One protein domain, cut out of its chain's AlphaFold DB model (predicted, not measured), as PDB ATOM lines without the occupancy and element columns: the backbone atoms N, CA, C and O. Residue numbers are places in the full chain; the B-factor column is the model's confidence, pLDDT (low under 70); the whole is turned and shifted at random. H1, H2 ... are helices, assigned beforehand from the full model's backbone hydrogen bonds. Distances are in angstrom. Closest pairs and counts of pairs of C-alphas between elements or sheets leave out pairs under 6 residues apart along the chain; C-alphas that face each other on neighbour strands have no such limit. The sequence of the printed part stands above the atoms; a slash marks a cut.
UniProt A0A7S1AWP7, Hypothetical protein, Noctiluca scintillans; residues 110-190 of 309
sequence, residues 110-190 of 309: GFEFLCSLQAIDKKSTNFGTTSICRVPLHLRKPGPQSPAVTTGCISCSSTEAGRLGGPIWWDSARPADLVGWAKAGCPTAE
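AT A GLANCE: This is residues 110 to 190 of the 309 residues of the protein "Hypothetical protein" of Noctiluca scintillans (UniProt A0A7S1AWP7). What does the model look like? It has little regular structure: a body of looping chain, with two short helices, H1 then H2, towards one end of the longest axis and the loop of residues 121 to 128 at the other. How large and regular is it? The printed part has 81 residues, 14 in these helices, and no named strand; its class is all helix. It is compact, with a radius of gyration of the C-alphas of 12.1 A, and spans 35 by 25 by 23 A.

HOW THE PARTS SIT: How do H1, residues 158 to 164, and H2, residues 178 to 184, stand? They are close but not clearly touching; their closest C-alphas, those of Glu 160 and Ala 182, are 6.3 A apart. Their lines are about perpendicular, at 76 degrees. What do the backbones show? In H2 every O i to N i+4 pair is within hydrogen-bond range; in H1 1 of 3 is, beside 2 of 4 O i to N i+3 pairs.

IN THESE COORDINATES: Where does H1 begin? C-alpha 158 is at (67.588, -8.432, 293.637), and H1 is 9.9 A long. Where does H2 end? C-alpha 184 is at (67.043, -11.780, 278.636), and H2 is 10.1 A long.

THE WHOLE: Which stretches are long? Residues 110 to 157 hold no named element, and 13 residues make the long link from H1 to H2. Is anything cut or uncertain? The printed part has no cut; residues 187 to 190 have pLDDT under 70.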
ATOM      1  N   GLY A 110      66.573  -3.277 296.771       89.62
ATOM      2  CA  GLY A 110      67.841  -3.726 296.176       89.62
ATOM      3  C   GLY A 110      68.687  -4.665 297.051       89.62
ATOM      4  O   GLY A 110      69.728  -5.153 296.591       89.62
ATOM      5  N   PHE A 111      68.258  -4.951 298.284       93.50
ATOM      6  CA  PHE A 111      68.913  -5.894 299.198       93.50
ATOM      7  C   PHE A 111      68.017  -7.062 299.621       93.50
ATOM      8  O   PHE A 111      68.427  -7.850 300.457       93.50
ATOM      9  N   GLU A 112      66.842  -7.226 299.023       92.06
ATOM     10  CA  GLU A 112      65.816  -8.222 299.388       92.06
ATOM     11  C   GLU A 112      66.298  -9.684 299.427       92.06
ATOM     12  O   GLU A 112      65.747 -10.501 300.166       92.06
ATOM     13  N   PHE A 113      67.320 -10.013 298.632       92.69
ATOM     14  CA  PHE A 113      67.885 -11.360 298.496       92.69
ATOM     15  C   PHE A 113      69.381 -11.399 298.823       92.69
ATOM     16  O   PHE A 113      70.130 -12.211 298.283       92.69
ATOM     17  N   LEU A 114      69.841 -10.487 299.683       93.94
ATOM     18  CA  LEU A 114      71.231 -10.427 300.116       93.94
ATOM     19  C   LEU A 114      71.664 -11.743 300.782       93.94
ATOM     20  O   LEU A 114      71.018 -12.181 301.731       93.94
ATOM     21  N   CYS A 115      72.783 -12.324 300.337       92.88
ATOM     22  CA  CYS A 115      73.276 -13.610 300.840       92.88
ATOM     23  C   CYS A 115      73.888 -13.534 302.249       92.88
ATOM     24  O   CYS A 115      73.684 -14.439 303.048       92.88
ATOM     25  N   SER A 116      74.639 -12.475 302.566       91.88
ATOM     26  CA  SER A 116      75.246 -12.251 303.886       91.88
ATOM     27  C   SER A 116      75.690 -10.794 304.057       91.88
ATOM     28  O   SER A 116      75.804 -10.044 303.084       91.88
ATOM     29  N   LEU A 117      76.001 -10.391 305.291       92.62
ATOM     30  CA  LEU A 117      76.561  -9.065 305.582       92.62
ATOM     31  C   LEU A 117      77.983  -8.888 305.026       92.62
ATOM     32  O   LEU A 117      78.330  -7.792 304.584       92.62
ATOM     33  N   GLN A 118      78.761  -9.974 304.945       91.62
ATOM     34  CA  GLN A 118      80.102  -9.974 304.347       91.62
ATOM     35  C   GLN A 118      80.081  -9.531 302.881       91.62
ATOM     36  O   GLN A 118      81.030  -8.930 302.396       91.62
ATOM     37  N   ALA A 119      78.979  -9.771 302.166       91.25
ATOM     38  CA  ALA A 119      78.869  -9.386 300.765       91.25
ATOM     39  C   ALA A 119      78.858  -7.861 300.536       91.25
ATOM     40  O   ALA A 119      79.165  -7.415 299.424       91.25
ATOM     41  N   ILE A 120      78.487  -7.079 301.558       93.00
ATOM     42  CA  ILE A 120      78.403  -5.608 301.520       93.00
ATOM     43  C   ILE A 120      79.575  -4.964 302.258       93.00
ATOM     44  O   ILE A 120      79.892  -3.805 301.993       93.00
ATOM     45  N   ASP A 121      80.203  -5.683 303.185       91.88
ATOM     46  CA  ASP A 121      81.271  -5.122 303.993       91.88
ATOM     47  C   ASP A 121      82.479  -4.751 303.127       91.88
ATOM     48  O   ASP A 121      83.179  -5.612 302.592       91.88
ATOM     49  N   LYS A 122      82.735  -3.445 303.010       90.31
ATOM     50  CA  LYS A 122      83.858  -2.895 302.246       90.31
ATOM     51  C   LYS A 122      85.202  -3.310 302.841       90.31
ATOM     52  O   LYS A 122      86.173  -3.414 302.107       90.31
ATOM     53  N   LYS A 123      85.260  -3.594 304.147       90.56
ATOM     54  CA  LYS A 123      86.491  -4.031 304.824       90.56
ATOM     55  C   LYS A 123      86.893  -5.459 304.459       90.56
ATOM     56  O   LYS A 123      88.034  -5.844 304.679       90.56
ATOM     57  N   SER A 124      85.964  -6.243 303.910       84.50
ATOM     58  CA  SER A 124      86.206  -7.641 303.548       84.50
ATOM     59  C   SER A 124      86.945  -7.819 302.216       84.50
ATOM     60  O   SER A 124      87.353  -8.933 301.892       84.50
ATOM     61  N   THR A 125      87.124  -6.747 301.433       87.75
ATOM     62  CA  THR A 125      87.828  -6.782 300.146       87.75
ATOM     63  C   THR A 125      88.983  -5.784 300.127       87.75
ATOM     64  O   THR A 125      88.896  -4.700 300.696       87.75
ATOM     65  N   ASN A 126      90.065  -6.133 299.426       89.69
ATOM     66  CA  ASN A 126      91.282  -5.311 299.381       89.69
ATOM     67  C   ASN A 126      91.043  -3.908 298.796       89.69
ATOM     68  O   ASN A 126      91.693  -2.953 299.200       89.69
ATOM     69  N   PHE A 127      90.107  -3.782 297.852       89.50
ATOM     70  CA  PHE A 127      89.817  -2.527 297.151       89.50
ATOM     71  C   PHE A 127      88.644  -1.743 297.757       89.50
ATOM     72  O   PHE A 127      88.163  -0.790 297.148       89.50
ATOM     73  N   GLY A 128      88.128  -2.144 298.925       90.44
ATOM     74  CA  GLY A 128      87.014  -1.432 299.556       90.44
ATOM     75  C   GLY A 128      85.684  -1.550 298.801       90.44
ATOM     76  O   GLY A 128      84.764  -0.759 299.028       90.44
ATOM     77  N   THR A 129      85.564  -2.506 297.878       90.75
ATOM     78  CA  THR A 129      84.371  -2.715 297.050       90.75
ATOM     79  C   THR A 129      83.442  -3.759 297.662       90.75
ATOM     80  O   THR A 129      83.832  -4.572 298.500       90.75
ATOM     81  N   THR A 130      82.188  -3.792 297.211       91.56
ATOM     82  CA  THR A 130      81.286  -4.906 297.530       91.56
ATOM     83  C   THR A 130      81.752  -6.195 296.853       91.56
ATOM     84  O   THR A 130      82.429  -6.161 295.826       91.56
ATOM     85  N   SER A 131      81.345  -7.340 297.393       90.44
ATOM     86  CA  SER A 131      81.661  -8.645 296.805       90.44
ATOM     87  C   SER A 131      81.101  -8.811 295.384       90.44
ATOM     88  O   SER A 131      80.060  -8.247 295.034       90.44
ATOM     89  N   ILE A 132      81.749  -9.666 294.584       90.75
ATOM     90  CA  ILE A 132      81.333  -9.952 293.202       90.75
ATOM     91  C   ILE A 132      79.868 -10.387 293.110       90.75
ATOM     92  O   ILE A 132      79.180  -9.998 292.174       90.75
ATOM     93  N   CYS A 133      79.350 -11.111 294.112       91.06
ATOM     94  CA  CYS A 133      77.975 -11.607 294.117       91.06
ATOM     95  C   CYS A 133      76.902 -10.500 294.124       91.06
ATOM     96  O   CYS A 133      75.761 -10.761 293.740       91.06
ATOM     97  N   ARG A 134      77.247  -9.259 294.494       92.00
ATOM     98  CA  ARG A 134      76.337  -8.102 294.425       92.00
ATOM     99  C   ARG A 134      76.199  -7.510 293.028       92.00
ATOM    100  O   ARG A 134      75.219  -6.818 292.771       92.00
ATOM    101  N   VAL A 135      77.137  -7.791 292.126       91.06
ATOM    102  CA  VAL A 135      77.097  -7.278 290.755       91.06
ATOM    103  C   VAL A 135      75.991  -8.008 289.979       91.06
ATOM    104  O   VAL A 135      76.024  -9.244 289.935       91.06
ATOM    105  N   PRO A 136      75.020  -7.300 289.370       90.62
ATOM    106  CA  PRO A 136      73.995  -7.917 288.531       90.62
ATOM    107  C   PRO A 136      74.616  -8.757 287.414       90.62
ATOM    108  O   PRO A 136      75.602  -8.343 286.805       90.62
ATOM    109  N   LEU A 137      74.058  -9.938 287.143       89.25
ATOM    110  CA  LEU A 137      74.666 -10.860 286.182       89.25
ATOM    111  C   LEU A 137      74.670 -10.329 284.755       89.25
ATOM    112  O   LEU A 137      75.639 -10.567 284.046       89.25
ATOM    113  N   HIS A 138      73.644  -9.583 284.346       86.44
ATOM    114  CA  HIS A 138      73.576  -9.022 282.997       86.44
ATOM    115  C   HIS A 138      74.722  -8.041 282.681       86.44
ATOM    116  O   HIS A 138      75.040  -7.840 281.509       86.44
ATOM    117  N   LEU A 139      75.367  -7.469 283.709       88.69
ATOM    118  CA  LEU A 139      76.551  -6.607 283.583       88.69
ATOM    119  C   LEU A 139      77.873  -7.383 283.633       88.69
ATOM    120  O   LEU A 139      78.932  -6.811 283.378       88.69
ATOM    121  N   ARG A 140      77.846  -8.670 283.996       89.00
ATOM    122  CA  ARG A 140      79.056  -9.495 284.051       89.00
ATOM    123  C   ARG A 140      79.448  -9.965 282.657       89.00
ATOM    124  O   ARG A 140      78.639 -10.011 281.727       89.00
ATOM    125  N   LYS A 141      80.724 -10.325 282.519       87.12
ATOM    126  CA  LYS A 141      81.242 -10.912 281.282       87.12
ATOM    127  C   LYS A 141      80.506 -12.233 281.008       87.12
ATOM    128  O   LYS A 141      80.364 -13.022 281.941       87.12
ATOM    129  N   PRO A 142      80.037 -12.470 279.770       83.50
ATOM    130  CA  PRO A 142      79.429 -13.745 279.410       83.50
ATOM    131  C   PRO A 142      80.466 -14.863 279.566       83.50
ATOM    132  O   PRO A 142      81.620 -14.698 279.170       83.50
ATOM    133  N   GLY A 143      80.068 -15.968 280.191       83.75
ATOM    134  CA  GLY A 143      80.956 -17.086 280.504       83.75
ATOM    135  C   GLY A 143      80.584 -17.804 281.804       83.75
ATOM    136  O   GLY A 143      79.598 -17.444 282.458       83.75
ATOM    137  N   PRO A 144      81.367 -18.825 282.199       82.62
ATOM    138  CA  PRO A 144      81.137 -19.555 283.438       82.62
ATOM    139  C   PRO A 144      81.345 -18.625 284.634       82.62
ATOM    140  O   PRO A 144      82.453 -18.166 284.916       82.62
ATOM    141  N   GLN A 145      80.260 -18.343 285.354       86.69
ATOM    142  CA  GLN A 145      80.323 -17.477 286.519       86.69
ATOM    143  C   GLN A 145      80.790 -18.268 287.742       86.69
ATOM    144  O   GLN A 145      80.086 -19.154 288.232       86.69
ATOM    145  N   SER A 146      81.960 -17.907 288.268       87.44
ATOM    146  CA  SER A 146      82.454 -18.460 289.526       87.44
ATOM    147  C   SER A 146      81.684 -17.895 290.734       87.44
ATOM    148  O   SER A 146      81.252 -16.729 290.709       87.44
ATOM    149  N   PRO A 147      81.486 -18.706 291.791       91.12
ATOM    150  CA  PRO A 147      80.912 -18.253 293.053       91.12
ATOM    151  C   PRO A 147      81.863 -17.307 293.799       91.12
ATOM    152  O   PRO A 147      83.080 -17.323 293.600       91.12
ATOM    153  N   ALA A 148      81.308 -16.478 294.683       91.12
ATOM    154  CA  ALA A 148      82.099 -15.625 295.557       91.12
ATOM    155  C   ALA A 148      82.950 -16.466 296.514       91.12
ATOM    156  O   ALA A 148      82.461 -17.400 297.143       91.12
ATOM    157  N   VAL A 149      84.216 -16.079 296.662       90.06
ATOM    158  CA  VAL A 149      85.211 -16.842 297.423       90.06
ATOM    159  C   VAL A 149      84.803 -17.034 298.884       90.06
ATOM    160  O   VAL A 149      84.997 -18.114 299.416       90.06
ATOM    161  N   THR A 150      84.221 -16.023 299.528       89.00
ATOM    162  CA  THR A 150      83.873 -16.059 300.958       89.00
ATOM    163  C   THR A 150      82.532 -16.729 301.236       89.00
ATOM    164  O   THR A 150      82.419 -17.531 302.153       89.00
ATOM    165  N   THR A 151      81.510 -16.418 300.441       89.25
ATOM    166  CA  THR A 151      80.122 -16.813 300.732       89.25
ATOM    167  C   THR A 151      79.621 -17.975 299.882       89.25
ATOM    168  O   THR A 151      78.573 -18.531 300.185       89.25
ATOM    169  N   GLY A 152      80.297 -18.303 298.778       91.62
ATOM    170  CA  GLY A 152      79.826 -19.272 297.785       91.62
ATOM    171  C   GLY A 152      78.684 -18.754 296.901       91.62
ATOM    172  O   GLY A 152      78.253 -19.426 295.966       91.62
ATOM    173  N   CYS A 153      78.174 -17.547 297.150       93.25
ATOM    174  CA  CYS A 153      77.070 -16.984 296.381       93.25
ATOM    175  C   CYS A 153      77.538 -16.552 294.983       93.25
ATOM    176  O   CYS A 153      78.522 -15.826 294.840       93.25
ATOM    177  N   ILE A 154      76.809 -16.949 293.943       91.56
ATOM    178  CA  ILE A 154      77.044 -16.503 292.564       91.56
ATOM    179  C   ILE A 154      76.436 -15.119 292.369       91.56
ATOM    180  O   ILE A 154      77.102 -14.194 291.885       91.56
ATOM    181  N   SER A 155      75.176 -14.956 292.783       90.56
ATOM    182  CA  SER A 155      74.515 -13.659 292.772       90.56
ATOM    183  C   SER A 155      73.460 -13.504 293.860       90.56
ATOM    184  O   SER A 155      72.660 -14.402 294.110       90.56
ATOM    185  N   CYS A 156      73.452 -12.322 294.466       91.44
ATOM    186  CA  CYS A 156      72.442 -11.863 295.416       91.44
ATOM    187  C   CYS A 156      71.891 -10.482 295.023       91.44
ATOM    188  O   CYS A 156      71.411  -9.721 295.865       91.44
ATOM    189  N   SER A 157      72.017 -10.117 293.743       89.62
ATOM    190  CA  SER A 157      71.367  -8.923 293.203       89.62
ATOM    191  C   SER A 157      69.868  -9.182 293.091       89.62
ATOM    192  O   SER A 157      69.467 -10.185 292.502       89.62
ATOM    193  N   SER A 158      69.047  -8.276 293.626       85.94
ATOM    194  CA  SER A 158      67.588  -8.432 293.637       85.94
ATOM    195  C   SER A 158      66.981  -8.588 292.242       85.94
ATOM    196  O   SER A 158      65.975  -9.272 292.111       85.94
ATOM    197  N   THR A 159      67.607  -8.025 291.201       83.25
ATOM    198  CA  THR A 159      67.120  -8.111 289.812       83.25
ATOM    199  C   THR A 159      67.004  -9.554 289.323       83.25
ATOM    200  O   THR A 159      66.007  -9.923 288.718       83.25
ATOM    201  N   GLU A 160      68.011 -10.374 289.618       80.69
ATOM    202  CA  GLU A 160      68.117 -11.745 289.103       80.69
ATOM    203  C   GLU A 160      67.627 -12.755 290.147       80.69
ATOM    204  O   GLU A 160      66.906 -13.702 289.836       80.69
ATOM    205  N   ALA A 161      67.960 -12.508 291.420       78.50
ATOM    206  CA  ALA A 161      67.536 -13.335 292.543       78.50
ATOM    207  C   ALA A 161      66.010 -13.318 292.736       78.50
ATOM    208  O   ALA A 161      65.431 -14.329 293.123       78.50
ATOM    209  N   GLY A 162      65.339 -12.205 292.409       77.00
ATOM    210  CA  GLY A 162      63.879 -12.118 292.453       77.00
ATOM    211  C   GLY A 162      63.186 -13.083 291.490       77.00
ATOM    212  O   GLY A 162      62.133 -13.619 291.825       77.00
ATOM    213  N   ARG A 163      63.802 -13.382 290.338       80.56
ATOM    214  CA  ARG A 163      63.242 -14.292 289.326       80.56
ATOM    215  C   ARG A 163      63.344 -15.766 289.731       80.56
ATOM    216  O   ARG A 163      62.498 -16.561 289.342       80.56
ATOM    217  N   LEU A 164      64.364 -16.116 290.517       78.94
ATOM    218  CA  LEU A 164      64.583 -17.466 291.056       78.94
ATOM    219  C   LEU A 164      64.053 -17.639 292.491       78.94
ATOM    220  O   LEU A 164      64.138 -18.727 293.048       78.94
ATOM    221  N   GLY A 165      63.515 -16.578 293.102       79.94
ATOM    222  CA  GLY A 165      62.976 -16.606 294.464       79.94
ATOM    223  C   GLY A 165      64.030 -16.618 295.580       79.94
ATOM    224  O   GLY A 165      63.680 -16.798 296.747       79.94
ATOM    225  N   GLY A 166      65.307 -16.392 295.267       86.06
ATOM    226  CA  GLY A 166      66.406 -16.486 296.226       86.06
ATOM    227  C   GLY A 166      67.776 -16.145 295.633       86.06
ATOM    228  O   GLY A 166      67.917 -16.029 294.414       86.06
ATOM    229  N   PRO A 167      68.808 -15.969 296.480       91.06
ATOM    230  CA  PRO A 167      70.185 -15.875 296.015       91.06
ATOM    231  C   PRO A 167      70.591 -17.160 295.289       91.06
ATOM    232  O   PRO A 167      70.226 -18.267 295.680       91.06
ATOM    233  N   ILE A 168      71.391 -16.998 294.239       91.31
ATOM    234  CA  ILE A 168      71.918 -18.109 293.449       91.31
ATOM    235  C   ILE A 168      73.167 -18.631 294.157       91.31
ATOM    236  O   ILE A 168      74.170 -17.913 294.266       91.31
ATOM    237  N   TRP A 169      73.102 -19.865 294.644       92.00
ATOM    238  CA  TRP A 169      74.202 -20.544 295.325       92.00
ATOM    239  C   TRP A 169      75.051 -21.359 294.345       92.00
ATOM    240  O   TRP A 169      74.704 -21.543 293.178       92.00
ATOM    241  N   TRP A 170      76.205 -21.839 294.800       90.06
ATOM    242  CA  TRP A 170      77.115 -22.630 293.970       90.06
ATOM    243  C   TRP A 170      76.502 -23.973 293.539       90.06
ATOM    244  O   TRP A 170      76.829 -24.454 292.453       90.06
ATOM    245  N   ASP A 171      75.588 -24.525 294.338       89.56
ATOM    246  CA  ASP A 171      74.927 -25.822 294.153       89.56
ATOM    247  C   ASP A 171      73.515 -25.731 293.546       89.56
ATOM    248  O   ASP A 171      72.898 -26.756 293.266       89.56
ATOM    249  N   SER A 172      72.986 -24.526 293.313       86.38
ATOM    250  CA  SER A 172      71.660 -24.371 292.711       86.38
ATOM    251  C   SER A 172      71.675 -24.756 291.229       86.38
ATOM    252  O   SER A 172      72.546 -24.290 290.480       86.38
ATOM    253  N   ALA A 173      70.678 -25.540 290.805       81.62
ATOM    254  CA  ALA A 173      70.453 -25.890 289.406       81.62
ATOM    255  C   ALA A 173      70.277 -24.621 288.561       81.62
ATOM    256  O   ALA A 173      69.472 -23.747 288.892       81.62
ATOM    257  N   ARG A 174      71.066 -24.495 287.490       78.88
ATOM    258  CA  ARG A 174      71.137 -23.268 286.692       78.88
ATOM    259  C   ARG A 174      71.387 -23.549 285.210       78.88
ATOM    260  O   ARG A 174      72.056 -24.536 284.898       78.88
ATOM    261  N   PRO A 175      70.892 -22.685 284.303       77.94
ATOM    262  CA  PRO A 175      71.225 -22.774 282.888       77.94
ATOM    263  C   PRO A 175      72.729 -22.576 282.671       77.94
ATOM    264  O   PRO A 175      73.387 -21.859 283.429       77.94
ATOM    265  N   ALA A 176      73.264 -23.209 281.623       76.81
ATOM    266  CA  ALA A 176      74.685 -23.136 281.287       76.81
ATOM    267  C   ALA A 176      75.137 -21.692 281.000       76.81
ATOM    268  O   ALA A 176      76.169 -21.259 281.513       76.81
ATOM    269  N   ASP A 177      74.329 -20.926 280.257       82.12
ATOM    270  CA  ASP A 177      74.538 -19.489 280.058       82.12
ATOM    271  C   ASP A 177      73.704 -18.661 281.042       82.12
ATOM    272  O   ASP A 177      72.614 -18.158 280.752       82.12
ATOM    273  N   LEU A 178      74.241 -18.531 282.252       83.56
ATOM    274  CA  LEU A 178      73.602 -17.783 283.326       83.56
ATOM    275  C   LEU A 178      73.546 -16.268 283.038       83.56
ATOM    276  O   LEU A 178      72.615 -15.584 283.463       83.56
ATOM    277  N   VAL A 179      74.531 -15.740 282.306       84.25
ATOM    278  CA  VAL A 179      74.605 -14.313 281.957       84.25
ATOM    279  C   VAL A 179      73.633 -13.983 280.828       84.25
ATOM    280  O   VAL A 179      72.958 -12.959 280.899       84.25
ATOM    281  N   GLY A 180      73.514 -14.844 279.814       82.50
ATOM    282  CA  GLY A 180      72.508 -14.711 278.759       82.50
ATOM    283  C   GLY A 180      71.084 -14.773 279.305       82.50
ATOM    284  O   GLY A 180      70.271 -13.905 278.988       82.50
ATOM    285  N   TRP A 181      70.803 -15.718 280.209       84.88
ATOM    286  CA  TRP A 181      69.516 -15.791 280.912       84.88
ATOM    287  C   TRP A 181      69.195 -14.495 281.674       84.88
ATOM    288  O   TRP A 181      68.092 -13.961 281.547       84.88
ATOM    289  N   ALA A 182      70.173 -13.950 282.403       85.75
ATOM    290  CA  ALA A 182      70.022 -12.692 283.132       85.75
ATOM    291  C   ALA A 182      69.795 -11.490 282.197       85.75
ATOM    292  O   ALA A 182      68.943 -10.641 282.451       85.75
ATOM    293  N   LYS A 183      70.514 -11.423 281.068       84.81
ATOM    294  CA  LYS A 183      70.320 -10.376 280.052       84.81
ATOM    295  C   LYS A 183      68.915 -10.414 279.456       84.81
ATOM    296  O   LYS A 183      68.298  -9.362 279.333       84.81
ATOM    297  N   ALA A 184      68.401 -11.603 279.147       80.69
ATOM    298  CA  ALA A 184      67.043 -11.780 278.636       80.69
ATOM    299  C   ALA A 184      65.963 -11.404 279.667       80.69
ATOM    300  O   ALA A 184      64.871 -10.985 279.299       80.69
ATOM    301  N   GLY A 185      66.256 -11.554 280.961       74.50
ATOM    302  CA  GLY A 185      65.355 -11.182 282.051       74.50
ATOM    303  C   GLY A 185      65.459  -9.725 282.506       74.50
ATOM    304  O   GLY A 185      64.700  -9.329 283.391       74.50
ATOM    305  N   CYS A 186      66.383  -8.934 281.953       74.75
ATOM    306  CA  CYS A 186      66.687  -7.609 282.471       74.75
ATOM    307  C   CYS A 186      65.566  -6.599 282.146       74.75
ATOM    308  O   CYS A 186      65.340  -6.310 280.969       74.75
ATOM    309  N   PRO A 187      64.938  -5.946 283.147       66.75
ATOM    310  CA  PRO A 187      63.885  -4.944 282.919       66.75
ATOM    311  C   PRO A 187      64.340  -3.715 282.115       66.75
ATOM    312  O   PRO A 187      63.520  -2.920 281.667       66.75
ATOM    313  N   THR A 188      65.655  -3.515 281.967       63.25
ATOM    314  CA  THR A 188      66.226  -2.409 281.180       63.25
ATOM    315  C   THR A 188      66.616  -2.800 279.757       63.25
ATOM    316  O   THR A 188      66.958  -1.904 278.993       63.25
ATOM    317  N   ALA A 189      66.508  -4.075 279.360       59.41
ATOM    318  CA  ALA A 189      66.800  -4.504 277.989       59.41
ATOM    319  C   ALA A 189      65.850  -3.867 276.952       59.41
ATOM    320  O   ALA A 189      66.253  -3.611 275.822       59.41
ATOM    321  N   GLU A 190      64.617  -3.556 277.359       54.97
ATOM    322  CA  GLU A 190      63.583  -2.958 276.500       54.97
ATOM    323  C   GLU A 190      63.584  -1.423 276.511       54.97
ATOM    324  O   GLU A 190      63.023  -0.781 275.620       54.97
TER     325      GLU A 190